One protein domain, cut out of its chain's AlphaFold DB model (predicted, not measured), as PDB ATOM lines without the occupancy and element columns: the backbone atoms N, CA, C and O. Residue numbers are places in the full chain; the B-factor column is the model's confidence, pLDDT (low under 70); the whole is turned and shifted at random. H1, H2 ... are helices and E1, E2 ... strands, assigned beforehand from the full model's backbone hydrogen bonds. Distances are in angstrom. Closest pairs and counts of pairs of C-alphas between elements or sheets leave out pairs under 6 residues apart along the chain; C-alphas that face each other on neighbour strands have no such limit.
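Overview. This is residues 5 to 92 of the 109 residues of the protein "DNA-directed DNA polymerase" of Verrucomicrobia bacterium (UniProt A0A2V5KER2). A small sheet of three staggered strands makes the core, with E1 beside one half of the longer E2 and E3 beside the other half, and H2 packs across one face of it. H1 packs on H2 at one end of the model, and H3 lies at the opposite end, its residues 82 to 91 sticking out together with residue 92. The printed part has 88 residues, with three named helices and three named strands in the order E1, H1, H2, E2, E3, H3; the sheet runs E1, E2, E3 and is antiparallel. The class is mixed, helices and strands, with under half of the residues in named elements. The whole is only just compact, close to loose, with a radius of gyration of the C-alphas of 14.3 A and spans of 34 by 33 by 25 A.

Arrangement. Begin at E1, residues 5 to 7, an edge strand antiparallel to E2, residues 45 to 50; look for N 6 and O 46 within hydrogen-bond range at 3.0 A. Further along E2, its residues 48 to 50 pair with the other edge strand, E3, residues 63 to 65, in an antiparallel hairpin, where N 49 and O 64 are 2.9 A apart. H2, residues 28 to 35, is on this sheet at a height over the sheet of 7.8 A. It lies over E2 and runs across the strands, at 77 degrees to E2 on the local plane; the closest C-alphas of the two are those of Ala 29 and Ile 46, 5.7 A apart. H1, residues 12 to 20, is not on the sheet but touches H2, the closest C-alphas being those of Leu 12 and Tyr 30, 6.9 A apart. Their lines stand at a steep tilt of 69 degrees, only just short of about perpendicular, and they run opposite ways. H3, residues 78 to 91, is only just not on the sheet, with 4 pairs of C-alphas within 10 A; its closest C-alpha to E2 is that of Tyr 80, 7.7 A from that of Ile 50. H3 is apart from H1 and from H2. In H1, H2 and H3 every O i to N i+4 pair is within hydrogen-bond range.

Along the chain. Find C-alpha 5 at (-18.130, 2.312, -41.775), where E1 begins. H1 then runs 12.3 A from Leu 12 to Ala 20, and H2 runs 10.5 A from Ala 28 to Val 35. Find C-alpha 45 at (-12.846, 1.077, -45.217); from there E2 runs 16.5 A to Ile 50. E3 goes from Ala 63 to Leu 65, and H3 runs 20.3 A from Val 78 to C-alpha 91 at (-25.066, 11.255, -23.016).

Size, cuts and confidence. Look for the two C-alphas farthest apart at Gly 21 and Gln 72, 41.6 A. The links from E2 to E3 and from E3 to H3 are long, 12 residues each. The printed part has no cut, its mean pLDDT is 93.5, and no printed residue is under 70.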
ATOM      1  N   THR A   5     -19.362   2.385 -40.986       96.06
ATOM      2  CA  THR A   5     -18.130   2.312 -41.775       96.06
ATOM      3  C   THR A   5     -16.971   2.760 -40.904       96.06
ATOM      4  O   THR A   5     -16.985   3.873 -40.384       96.06
ATOM      5  N   ASP A   6     -15.980   1.890 -40.736       95.94
ATOM      6  CA  ASP A   6     -14.742   2.201 -40.023       95.94
ATOM      7  C   ASP A   6     -13.546   2.075 -40.968       95.94
ATOM      8  O   ASP A   6     -13.487   1.166 -41.797       95.94
ATOM      9  N   THR A   7     -12.563   2.958 -40.799       96.62
ATOM     10  CA  THR A   7     -11.292   2.909 -41.529       96.62
ATOM     11  C   THR A   7     -10.237   2.176 -40.710       96.62
ATOM     12  O   THR A   7      -9.975   2.537 -39.555       96.62
ATOM     13  N   LEU A   8      -9.577   1.186 -41.310       96.00
ATOM     14  CA  LEU A   8      -8.459   0.479 -40.691       96.00
ATOM     15  C   LEU A   8      -7.259   1.418 -40.529       96.00
ATOM     16  O   LEU A   8      -6.710   1.924 -41.500       96.00
ATOM     17  N   GLN A   9      -6.830   1.643 -39.289       95.19
ATOM     18  CA  GLN A   9      -5.718   2.551 -38.956       95.19
ATOM     19  C   GLN A   9      -4.351   1.856 -38.910       95.19
ATOM     20  O   GLN A   9      -3.308   2.490 -38.984       95.19
ATOM     21  N   ASP A  10      -4.351   0.540 -38.743       94.19
ATOM     22  CA  ASP A  10      -3.165  -0.297 -38.570       94.19
ATOM     23  C   ASP A  10      -3.309  -1.501 -39.505       94.19
ATOM     24  O   ASP A  10      -4.428  -1.839 -39.899       94.19
ATOM     25  N   SER A  11      -2.201  -2.180 -39.816       94.88
ATOM     26  CA  SER A  11      -2.263  -3.471 -40.505       94.88
ATOM     27  C   SER A  11      -2.936  -4.532 -39.629       94.88
ATOM     28  O   SER A  11      -2.972  -4.420 -38.398       94.88
ATOM     29  N   LEU A  12      -3.441  -5.591 -40.265       94.75
ATOM     30  CA  LEU A  12      -4.079  -6.710 -39.568       94.75
ATOM     31  C   LEU A  12      -3.117  -7.419 -38.602       94.75
ATOM     32  O   LEU A  12      -3.515  -7.755 -37.487       94.75
ATOM     33  N   ASP A  13      -1.843  -7.562 -38.973       94.31
ATOM     34  CA  ASP A  13      -0.823  -8.152 -38.098       94.31
ATOM     35  C   ASP A  13      -0.555  -7.281 -36.872       94.31
ATOM     36  O   ASP A  13      -0.556  -7.765 -35.741       94.31
ATOM     37  N   LYS A  14      -0.410  -5.965 -37.067       95.06
ATOM     38  CA  LYS A  14      -0.207  -5.028 -35.956       95.06
ATOM     39  C   LYS A  14      -1.420  -4.995 -35.028       95.06
ATOM     40  O   LYS A  14      -1.255  -4.903 -33.812       95.06
ATOM     41  N   TYR A  15      -2.629  -5.098 -35.578       95.69
ATOM     42  CA  TYR A  15      -3.847  -5.270 -34.791       95.69
ATOM     43  C   TYR A  15      -3.807  -6.557 -33.959       95.69
ATOM     44  O   TYR A  15      -3.979  -6.477 -32.743       95.69
ATOM     45  N   ARG A  16      -3.509  -7.714 -34.567       94.19
ATOM     46  CA  ARG A  16      -3.396  -9.004 -33.859       94.19
ATOM     47  C   ARG A  16      -2.390  -8.938 -32.712       94.19
ATOM     48  O   ARG A  16      -2.721  -9.344 -31.602       94.19
ATOM     49  N   SER A  17      -1.214  -8.354 -32.945       95.88
ATOM     50  CA  SER A  17      -0.197  -8.171 -31.902       95.88
ATOM     51  C   SER A  17      -0.690  -7.288 -30.753       95.88
ATOM     52  O   SER A  17      -0.455  -7.607 -29.591       95.88
ATOM     53  N   LYS A  18      -1.425  -6.204 -31.046       95.19
ATOM     54  CA  LYS A  18      -2.019  -5.340 -30.009       95.19
ATOM     55  C   LYS A  18      -3.106  -6.052 -29.201       95.19
ATOM     56  O   LYS A  18      -3.173  -5.832 -27.996       95.19
ATOM     57  N   ILE A  19      -3.931  -6.888 -29.834       94.94
ATOM     58  CA  ILE A  19      -4.930  -7.707 -29.129       94.94
ATOM     59  C   ILE A  19      -4.239  -8.732 -28.224       94.94
ATOM     60  O   ILE A  19      -4.590  -8.837 -27.053       94.94
ATOM     61  N   ALA A  20      -3.229  -9.444 -28.731       93.50
ATOM     62  CA  ALA A  20      -2.480 -10.432 -27.951       93.50
ATOM     63  C   ALA A  20      -1.756  -9.798 -26.750       93.50
ATOM     64  O   ALA A  20      -1.750 -10.360 -25.660       93.50
ATOM     65  N   GLY A  21      -1.203  -8.597 -26.931       94.88
ATOM     66  CA  GLY A  21      -0.577  -7.816 -25.865       94.88
ATOM     67  C   GLY A  21      -1.551  -7.042 -24.971       94.88
ATOM     68  O   GLY A  21      -1.092  -6.236 -24.169       94.88
ATOM     69  N   SER A  22      -2.873  -7.213 -25.121       91.19
ATOM     70  CA  SER A  22      -3.911  -6.456 -24.387       91.19
ATOM     71  C   SER A  22      -3.799  -4.925 -24.499       91.19
ATOM     72  O   SER A  22      -4.374  -4.184 -23.707       91.19
ATOM     73  N   ALA A  23      -3.091  -4.426 -25.514       91.81
ATOM     74  CA  ALA A  23      -2.879  -3.002 -25.764       91.81
ATOM     75  C   ALA A  23      -4.047  -2.350 -26.527       91.81
ATOM     76  O   ALA A  23      -4.026  -1.150 -26.807       91.81
ATOM     77  N   ARG A  24      -5.048  -3.140 -26.936       90.88
ATOM     78  CA  ARG A  24      -6.231  -2.671 -27.664       90.88
ATOM     79  C   ARG A  24      -7.415  -3.614 -27.441       90.88
ATOM     80  O   ARG A  24      -7.233  -4.820 -27.323       90.88
ATOM     81  N   ASN A  25      -8.629  -3.062 -27.468       92.69
ATOM     82  CA  ASN A  25      -9.870  -3.840 -27.502       92.69
ATOM     83  C   ASN A  25     -10.183  -4.356 -28.912       92.69
ATOM     84  O   ASN A  25      -9.848  -3.708 -29.911       92.69
ATOM     85  N   ARG A  26     -10.889  -5.490 -28.993       93.88
ATOM     86  CA  ARG A  26     -11.363  -6.033 -30.272       93.88
ATOM     87  C   ARG A  26     -12.326  -5.076 -30.965       93.88
ATOM     88  O   ARG A  26     -13.170  -4.452 -30.323       93.88
ATOM     89  N   ALA A  27     -12.201  -4.978 -32.283       94.81
ATOM     90  CA  ALA A  27     -13.001  -4.085 -33.109       94.81
ATOM     91  C   ALA A  27     -13.622  -4.848 -34.281       94.81
ATOM     92  O   ALA A  27     -12.909  -5.496 -35.040       94.81
ATOM     93  N   ALA A  28     -14.939  -4.702 -34.455       95.88
ATOM     94  CA  ALA A  28     -15.727  -5.387 -35.482       95.88
ATOM     95  C   ALA A  28     -15.098  -5.310 -36.882       95.88
ATOM     96  O   ALA A  28     -14.936  -6.332 -37.537       95.88
ATOM     97  N   ALA A  29     -14.673  -4.115 -37.307       96.00
ATOM     98  CA  ALA A  29     -14.040  -3.915 -38.609       96.00
ATOM     99  C   ALA A  29     -12.791  -4.787 -38.802       96.00
ATOM    100  O   ALA A  29     -12.630  -5.409 -39.843       96.00
ATOM    101  N   TYR A  30     -11.932  -4.885 -37.784       95.81
ATOM    102  CA  TYR A  30     -10.722  -5.697 -37.868       95.81
ATOM    103  C   TYR A  30     -11.033  -7.192 -37.810       95.81
ATOM    104  O   TYR A  30     -10.453  -7.950 -38.578       95.81
ATOM    105  N   GLU A  31     -11.958  -7.626 -36.951       95.69
ATOM    106  CA  GLU A  31     -12.367  -9.037 -36.902       95.69
ATOM    107  C   GLU A  31     -12.978  -9.477 -38.248       95.69
ATOM    108  O   GLU A  31     -12.611 -10.524 -38.776       95.69
ATOM    109  N   LEU A  32     -13.817  -8.640 -38.869       96.06
ATOM    110  CA  LEU A  32     -14.366  -8.895 -40.204       96.06
ATOM    111  C   LEU A  32     -13.288  -8.917 -41.288       96.06
ATOM    112  O   LEU A  32     -13.302  -9.796 -42.148       96.06
ATOM    113  N   ALA A  33     -12.327  -7.991 -41.232       94.88
ATOM    114  CA  ALA A  33     -11.190  -7.986 -42.146       94.88
ATOM    115  C   ALA A  33     -10.421  -9.312 -42.079       94.88
ATOM    116  O   ALA A  33     -10.133  -9.914 -43.113       94.88
ATOM    117  N   LEU A  34     -10.143  -9.786 -40.860       93.75
ATOM    118  CA  LEU A  34      -9.431 -11.036 -40.605       93.75
ATOM    119  C   LEU A  34     -10.184 -12.257 -41.142       93.75
ATOM    120  O   LEU A  34      -9.558 -13.148 -41.711       93.75
ATOM    121  N   VAL A  35     -11.506 -12.298 -40.964       92.75
ATOM    122  CA  VAL A  35     -12.353 -13.418 -41.408       92.75
ATOM    123  C   VAL A  35     -12.548 -13.419 -42.926       92.75
ATOM    124  O   VAL A  35     -12.638 -14.483 -43.529       92.75
ATOM    125  N   SER A  36     -12.567 -12.248 -43.565       90.00
ATOM    126  CA  SER A  36     -12.827 -12.123 -45.006       90.00
ATOM    127  C   SER A  36     -11.773 -12.778 -45.914       90.00
ATOM    128  O   SER A  36     -12.030 -12.968 -47.101       90.00
ATOM    129  N   GLY A  37     -10.562 -13.025 -45.399       85.44
ATOM    130  CA  GLY A  37      -9.413 -13.483 -46.186       85.44
ATOM    131  C   GLY A  37      -8.888 -12.471 -47.214       85.44
ATOM    132  O   GLY A  37      -7.965 -12.791 -47.962       85.44
ATOM    133  N   ARG A  38      -9.444 -11.252 -47.278       88.06
ATOM    134  CA  ARG A  38      -9.001 -10.204 -48.206       88.06
ATOM    135  C   ARG A  38      -7.752  -9.500 -47.680       88.06
ATOM    136  O   ARG A  38      -7.602  -9.273 -46.480       88.06
ATOM    137  N   SER A  39      -6.887  -9.084 -48.603       89.50
ATOM    138  CA  SER A  39      -5.660  -8.335 -48.304       89.50
ATOM    139  C   SER A  39      -5.946  -6.864 -47.992       89.50
ATOM    140  O   SER A  39      -5.605  -5.980 -48.778       89.50
ATOM    141  N   TYR A  40      -6.577  -6.611 -46.846       93.25
ATOM    142  CA  TYR A  40      -6.847  -5.260 -46.362       93.25
ATOM    143  C   TYR A  40      -5.570  -4.535 -45.913       93.25
ATOM    144  O   TYR A  40      -4.686  -5.118 -45.274       93.25
ATOM    145  N   LYS A  41      -5.497  -3.238 -46.207       94.69
ATOM    146  CA  LYS A  41      -4.398  -2.328 -45.875       94.69
ATOM    147  C   LYS A  41      -4.876  -1.190 -44.965       94.69
ATOM    148  O   LYS A  41      -6.064  -0.870 -44.934       94.69
ATOM    149  N   PRO A  42      -3.961  -0.545 -44.217       96.50
ATOM    150  CA  PRO A  42      -4.278   0.711 -43.548       96.50
ATOM    151  C   PRO A  42      -4.846   1.728 -44.546       96.50
ATOM    152  O   PRO A  42      -4.300   1.890 -45.635       96.50
ATOM    153  N   GLY A  43      -5.927   2.404 -44.165       96.31
ATOM    154  CA  GLY A  43      -6.698   3.293 -45.036       96.31
ATOM    155  C   GLY A  43      -7.934   2.638 -45.659       96.31
ATOM    156  O   GLY A  43      -8.857   3.361 -46.033       96.31
ATOM    157  N   ASP A  44      -8.013   1.305 -45.698       96.31
ATOM    158  CA  ASP A  44      -9.197   0.625 -46.218       96.31
ATOM    159  C   ASP A  44     -10.401   0.809 -45.292       96.31
ATOM    160  O   ASP A  44     -10.289   0.804 -44.060       96.31
ATOM    161  N   GLN A  45     -11.572   0.942 -45.908       96.38
ATOM    162  CA  GLN A  45     -12.846   1.077 -45.217       96.38
ATOM    163  C   GLN A  45     -13.582  -0.255 -45.154       96.38
ATOM    164  O   GLN A  45     -13.649  -1.005 -46.130       96.38
ATOM    165  N   ILE A  46     -14.188  -0.520 -44.002       96.25
ATOM    166  CA  ILE A  46     -15.038  -1.683 -43.782       96.25
ATOM    167  C   ILE A  46     -16.395  -1.202 -43.305       96.25
ATOM    168  O   ILE A  46     -16.521  -0.621 -42.226       96.25
ATOM    169  N   SER A  47     -17.403  -1.478 -44.126       95.88
ATOM    170  CA  SER A  47     -18.806  -1.237 -43.815       95.88
ATOM    171  C   SER A  47     -19.438  -2.515 -43.276       95.88
ATOM    172  O   SER A  47     -19.334  -3.572 -43.901       95.88
ATOM    173  N   TYR A  48     -20.093  -2.428 -42.124       96.25
ATOM    174  CA  TYR A  48     -20.686  -3.571 -41.433       96.25
ATOM    175  C   TYR A  48     -21.964  -3.200 -40.679       96.25
ATOM    176  O   TYR A  48     -22.217  -2.034 -40.364       96.25
ATOM    177  N   TYR A  49     -22.762  -4.213 -40.361       95.94
ATOM    178  CA  TYR A  49     -23.924  -4.116 -39.481       95.94
ATOM    179  C   TYR A  49     -23.854  -5.179 -38.383       95.94
ATOM    180  O   TYR A  49     -23.041  -6.101 -38.448       95.94
ATOM    181  N   ILE A  50     -24.673  -5.020 -37.345       95.69
ATOM    182  CA  ILE A  50     -24.790  -5.979 -36.248       95.69
ATOM    183  C   ILE A  50     -25.997  -6.859 -36.521       95.69
ATOM    184  O   ILE A  50     -27.114  -6.356 -36.629       95.69
ATOM    185  N   LYS A  51     -25.768  -8.165 -36.630       95.12
ATOM    186  CA  LYS A  51     -26.816  -9.152 -36.866       95.12
ATOM    187  C   LYS A  51     -27.454  -9.612 -35.556       95.12
ATOM    188  O   LYS A  51     -26.812  -9.619 -34.499       95.12
ATOM    189  N   ALA A  52     -28.710 -10.029 -35.614       93.12
ATOM    190  CA  ALA A  52     -29.378 -10.652 -34.486       93.12
ATOM    191  C   ALA A  52     -28.699 -11.988 -34.145       93.12
ATOM    192  O   ALA A  52     -28.270 -12.760 -35.012       93.12
ATOM    193  N   THR A  53     -28.558 -12.254 -32.851       90.38
ATOM    194  CA  THR A  53     -27.954 -13.486 -32.339       90.38
ATOM    195  C   THR A  53     -28.865 -14.083 -31.268       90.38
ATOM    196  O   THR A  53     -29.473 -13.335 -30.506       90.38
ATOM    197  N   PRO A  54     -28.982 -15.423 -31.188       85.44
ATOM    198  CA  PRO A  54     -29.865 -16.079 -30.220       85.44
ATOM    199  C   PRO A  54     -29.377 -15.921 -28.772       85.44
ATOM    200  O   PRO A  54     -30.143 -16.099 -27.830       85.44
ATOM    201  N   LYS A  55     -28.092 -15.607 -28.585       86.69
ATOM    202  CA  LYS A  55     -27.473 -15.310 -27.293       86.69
ATOM    203  C   LYS A  55     -26.829 -13.937 -27.367       86.69
ATOM    204  O   LYS A  55     -26.300 -13.570 -28.409       86.69
ATOM    205  N   LYS A  56     -26.815 -13.212 -26.248       86.50
ATOM    206  CA  LYS A  56     -26.132 -11.921 -26.153       86.50
ATOM    207  C   LYS A  56     -24.622 -12.128 -26.300       86.50
ATOM    208  O   LYS A  56     -23.980 -12.630 -25.380       86.50
ATOM    209  N   VAL A  57     -24.076 -11.739 -27.448       90.69
ATOM    210  CA  VAL A  57     -22.636 -11.762 -27.736       90.69
ATOM    211  C   VAL A  57     -22.090 -10.338 -27.875       90.69
ATOM    212  O   VAL A  57     -22.863  -9.400 -28.107       90.69
ATOM    213  N   PRO A  58     -20.771 -10.137 -27.734       92.00
ATOM    214  CA  PRO A  58     -20.150  -8.858 -28.044       92.00
ATOM    215  C   PRO A  58     -20.446  -8.408 -29.481       92.00
ATOM    216  O   PRO A  58     -20.456  -9.209 -30.413       92.00
ATOM    217  N   ALA A  59     -20.620  -7.099 -29.682       91.56
ATOM    218  CA  ALA A  59     -20.972  -6.543 -30.991       91.56
ATOM    219  C   ALA A  59     -19.960  -6.896 -32.097       91.56
ATOM    220  O   ALA A  59     -20.349  -7.053 -33.247       91.56
ATOM    221  N   TYR A  60     -18.673  -7.058 -31.763       92.62
ATOM    222  CA  TYR A  60     -17.662  -7.453 -32.747       92.62
ATOM    223  C   TYR A  60     -17.834  -8.893 -33.256       92.62
ATOM    224  O   TYR A  60     -17.422  -9.168 -34.375       92.62
ATOM    225  N   GLU A  61     -18.459  -9.785 -32.480       93.44
ATOM    226  CA  GLU A  61     -18.763 -11.164 -32.897       93.44
ATOM    227  C   GLU A  61     -20.069 -11.245 -33.690       93.44
ATOM    228  O   GLU A  61     -20.212 -12.070 -34.588       93.44
ATOM    229  N   ALA A  62     -21.032 -10.376 -33.374       95.25
ATOM    230  CA  ALA A  62     -22.287 -10.259 -34.112       95.25
ATOM    231  C   ALA A  62     -22.169  -9.405 -35.389       95.25
ATOM    232  O   ALA A  62     -23.161  -9.215 -36.091       95.25
ATOM    233  N   ALA A  63     -20.995  -8.853 -35.690       95.94
ATOM    234  CA  ALA A  63     -20.808  -8.018 -36.866       95.94
ATOM    235  C   ALA A  63     -20.821  -8.852 -38.157       95.94
ATOM    236  O   ALA A  63     -20.322  -9.977 -38.193       95.94
ATOM    237  N   LYS A  64     -21.368  -8.284 -39.232       95.44
ATOM    238  CA  LYS A  64     -21.423  -8.879 -40.574       95.44
ATOM    239  C   LYS A  64     -21.158  -7.804 -41.626       95.44
ATOM    240  O   LYS A  64     -21.511  -6.640 -41.416       95.44
ATOM    241  N   LEU A  65     -20.497  -8.162 -42.728       95.31
ATOM    242  CA  LEU A  65     -20.173  -7.202 -43.785       95.31
ATOM    243  C   LEU A  65     -21.451  -6.642 -44.402       95.31
ATOM    244  O   LEU A  65     -22.398  -7.377 -44.661       95.31
ATOM    245  N   ALA A  66     -21.454  -5.344 -44.699       94.38
ATOM    246  CA  ALA A  66     -22.591  -4.694 -45.341       94.38
ATOM    247  C   ALA A  66     -22.902  -5.272 -46.731       94.38
ATOM    248  O   ALA A  66     -24.052  -5.241 -47.154       94.38
ATOM    249  N   SER A  67     -21.898  -5.836 -47.412       92.31
ATOM    250  CA  SER A  67     -22.077  -6.566 -48.673       92.31
ATOM    251  C   SER A  67     -22.949  -7.811 -48.542       92.31
ATOM    252  O   SER A  67     -23.520  -8.248 -49.533       92.31
ATOM    253  N   ASP A  68     -23.052  -8.369 -47.336       92.75
ATOM    254  CA  ASP A  68     -23.751  -9.627 -47.067       92.75
ATOM    255  C   ASP A  68     -25.162  -9.370 -46.517       92.75
ATOM    256  O   ASP A  68     -25.775 -10.245 -45.899       92.75
ATOM    257  N   PHE A  69     -25.649  -8.134 -46.633       93.12
ATOM    258  CA  PHE A  69     -26.998  -7.769 -46.236       93.12
ATOM    259  C   PHE A  69     -28.012  -8.219 -47.285       93.12
ATOM    260  O   PHE A  69     -27.912  -7.852 -48.456       93.12
ATOM    261  N   ASP A  70     -29.024  -8.957 -46.837       93.50
ATOM    262  CA  ASP A  70     -30.146  -9.375 -47.666       93.50
ATOM    263  C   ASP A  70     -31.386  -8.540 -47.318       93.50
ATOM    264  O   ASP A  70     -31.886  -8.559 -46.195       93.50
ATOM    265  N   THR A  71     -31.899  -7.794 -48.300       91.31
ATOM    266  CA  THR A  71     -33.099  -6.957 -48.119       91.31
ATOM    267  C   THR A  71     -34.378  -7.774 -47.956       91.31
ATOM    268  O   THR A  71     -35.337  -7.267 -47.373       91.31
ATOM    269  N   GLN A  72     -34.401  -9.010 -48.461       94.50
ATOM    270  CA  GLN A  72     -35.541  -9.919 -48.348       94.50
ATOM    271  C   GLN A  72     -35.507 -10.687 -47.024       94.50
ATOM    272  O   GLN A  72     -36.553 -10.937 -46.434       94.50
ATOM    273  N   ASN A  73     -34.307 -10.996 -46.526       93.19
ATOM    274  CA  ASN A  73     -34.086 -11.725 -45.278       93.19
ATOM    275  C   ASN A  73     -33.244 -10.892 -44.307       93.19
ATOM    276  O   ASN A  73     -32.084 -11.193 -44.026       93.19
ATOM    277  N   ARG A  74     -33.862  -9.823 -43.805       93.19
ATOM    278  CA  ARG A  74     -33.263  -8.868 -42.869       93.19
ATOM    279  C   ARG A  74     -32.891  -9.541 -41.550       93.19
ATOM    280  O   ARG A  74     -33.767  -9.937 -40.784       93.19
ATOM    281  N   ASP A  75     -31.592  -9.666 -41.293       94.56
ATOM    282  CA  ASP A  75     -31.031 -10.286 -40.091       94.56
ATOM    283  C   ASP A  75     -30.364  -9.276 -39.144       94.56
ATOM    284  O   ASP A  75     -29.669  -9.682 -38.209       94.56
ATOM    285  N   GLU A  76     -30.557  -7.967 -39.335       94.31
ATOM    286  CA  GLU A  76     -29.997  -6.958 -38.437       94.31
ATOM    287  C   GLU A  76     -30.632  -6.968 -37.037       94.31
ATOM    288  O   GLU A  76     -31.810  -7.261 -36.836       94.31
ATOM    289  N   ASN A  77     -29.842  -6.584 -36.038       94.56
ATOM    290  CA  ASN A  77     -30.290  -6.459 -34.659       94.56
ATOM    291  C   ASN A  77     -30.867  -5.062 -34.402       94.56
ATOM    292  O   ASN A  77     -30.138  -4.145 -34.023       94.56
ATOM    293  N   VAL A  78     -32.173  -4.893 -34.612       92.38
ATOM    294  CA  VAL A  78     -32.863  -3.608 -34.400       92.38
ATOM    295  C   VAL A  78     -32.731  -3.129 -32.949       92.38
ATOM    296  O   VAL A  78     -32.377  -1.970 -32.731       92.38
ATOM    297  N   ASP A  79     -32.913  -4.020 -31.971       91.69
ATOM    298  CA  ASP A  79     -32.840  -3.690 -30.539       91.69
ATOM    299  C   ASP A  79     -31.472  -3.129 -30.144       91.69
ATOM    300  O   ASP A  79     -31.378  -2.177 -29.370       91.69
ATOM    301  N   TYR A  80     -30.395  -3.674 -30.718       92.19
ATOM    302  CA  TYR A  80     -29.045  -3.155 -30.517       92.19
ATOM    303  C   TYR A  80     -28.924  -1.695 -30.967       92.19
ATOM    304  O   TYR A  80     -28.327  -0.877 -30.265       92.19
ATOM    305  N   TYR A  81     -29.481  -1.355 -32.132       92.81
ATOM    306  CA  TYR A  81     -29.415   0.010 -32.650       92.81
ATOM    307  C   TYR A  81     -30.295   0.971 -31.852       92.81
ATOM    308  O   TYR A  81     -29.839   2.073 -31.555       92.81
ATOM    309  N   VAL A  82     -31.497   0.552 -31.449       93.62
ATOM    310  CA  VAL A  82     -32.377   1.349 -30.576       93.62
ATOM    311  C   VAL A  82     -31.686   1.637 -29.241       93.62
ATOM    312  O   VAL A  82     -31.521   2.799 -28.882       93.62
ATOM    313  N   ALA A  83     -31.144   0.614 -28.576       92.75
ATOM    314  CA  ALA A  83     -30.404   0.794 -27.326       92.75
ATOM    315  C   ALA A  83     -29.198   1.735 -27.490       92.75
ATOM    316  O   ALA A  83     -28.878   2.518 -26.593       92.75
ATOM    317  N   LYS A  84     -28.524   1.700 -28.649       91.31
ATOM    318  CA  LYS A  84     -27.402   2.604 -28.924       91.31
ATOM    319  C   LYS A  84     -27.839   4.055 -29.090       91.31
ATOM    320  O   LYS A  84     -27.098   4.951 -28.680       91.31
ATOM    321  N   LEU A  85     -29.007   4.283 -29.684       92.44
ATOM    322  CA  LEU A  85     -29.608   5.611 -29.773       92.44
ATOM    323  C   LEU A  85     -29.990   6.122 -28.384       92.44
ATOM    324  O   LEU A  85     -29.640   7.253 -28.060       92.44
ATOM    325  N   ASP A  86     -30.582   5.285 -27.535       93.75
ATOM    326  CA  ASP A  86     -30.930   5.661 -26.157       93.75
ATOM    327  C   ASP A  86     -29.689   6.029 -25.332       93.75
ATOM    328  O   ASP A  86     -29.661   7.054 -24.644       93.75
ATOM    329  N   GLU A  87     -28.613   5.239 -25.437       93.38
ATOM    330  CA  GLU A  87     -27.318   5.567 -24.828       93.38
ATOM    331  C   GLU A  87     -26.775   6.913 -25.313       93.38
ATOM    332  O   GLU A  87     -26.156   7.649 -24.539       93.38
ATOM    333  N   LEU A  88     -26.955   7.218 -26.602       91.81
ATOM    334  CA  LEU A  88     -26.510   8.472 -27.185       91.81
ATOM    335  C   LEU A  88     -27.340   9.627 -26.625       91.81
ATOM    336  O   LEU A  88     -26.763  10.530 -26.031       91.81
ATOM    337  N   VAL A  89     -28.668   9.564 -26.713       92.19
ATOM    338  CA  VAL A  89     -29.577  10.584 -26.162       92.19
ATOM    339  C   VAL A  89     -29.257  10.860 -24.694       92.19
ATOM    340  O   VAL A  89     -29.090  12.016 -24.310       92.19
ATOM    341  N   LYS A  90     -29.045   9.814 -23.887       92.81
ATOM    342  CA  LYS A  90     -28.669   9.951 -22.475       92.81
ATOM    343  C   LYS A  90     -27.355  10.709 -22.265       92.81
ATOM    344  O   LYS A  90     -27.252  11.486 -21.324       92.81
ATOM    345  N   LYS A  91     -26.340  10.511 -23.113       91.81
ATOM    346  CA  LYS A  91     -25.066  11.255 -23.016       91.81
ATOM    347  C   LYS A  91     -25.225  12.739 -23.329       91.81
ATOM    348  O   LYS A  91     -24.445  13.544 -22.831       91.81
ATOM    349  N   PHE A  92     -26.208  13.084 -24.153       89.06
ATOM    350  CA  PHE A  92     -26.490  14.452 -24.571       89.06
ATOM    351  C   PHE A  92     -27.623  15.108 -23.765       89.06
ATOM    352  O   PHE A  92     -27.980  16.245 -24.063       89.06
TER     353      PHE A  92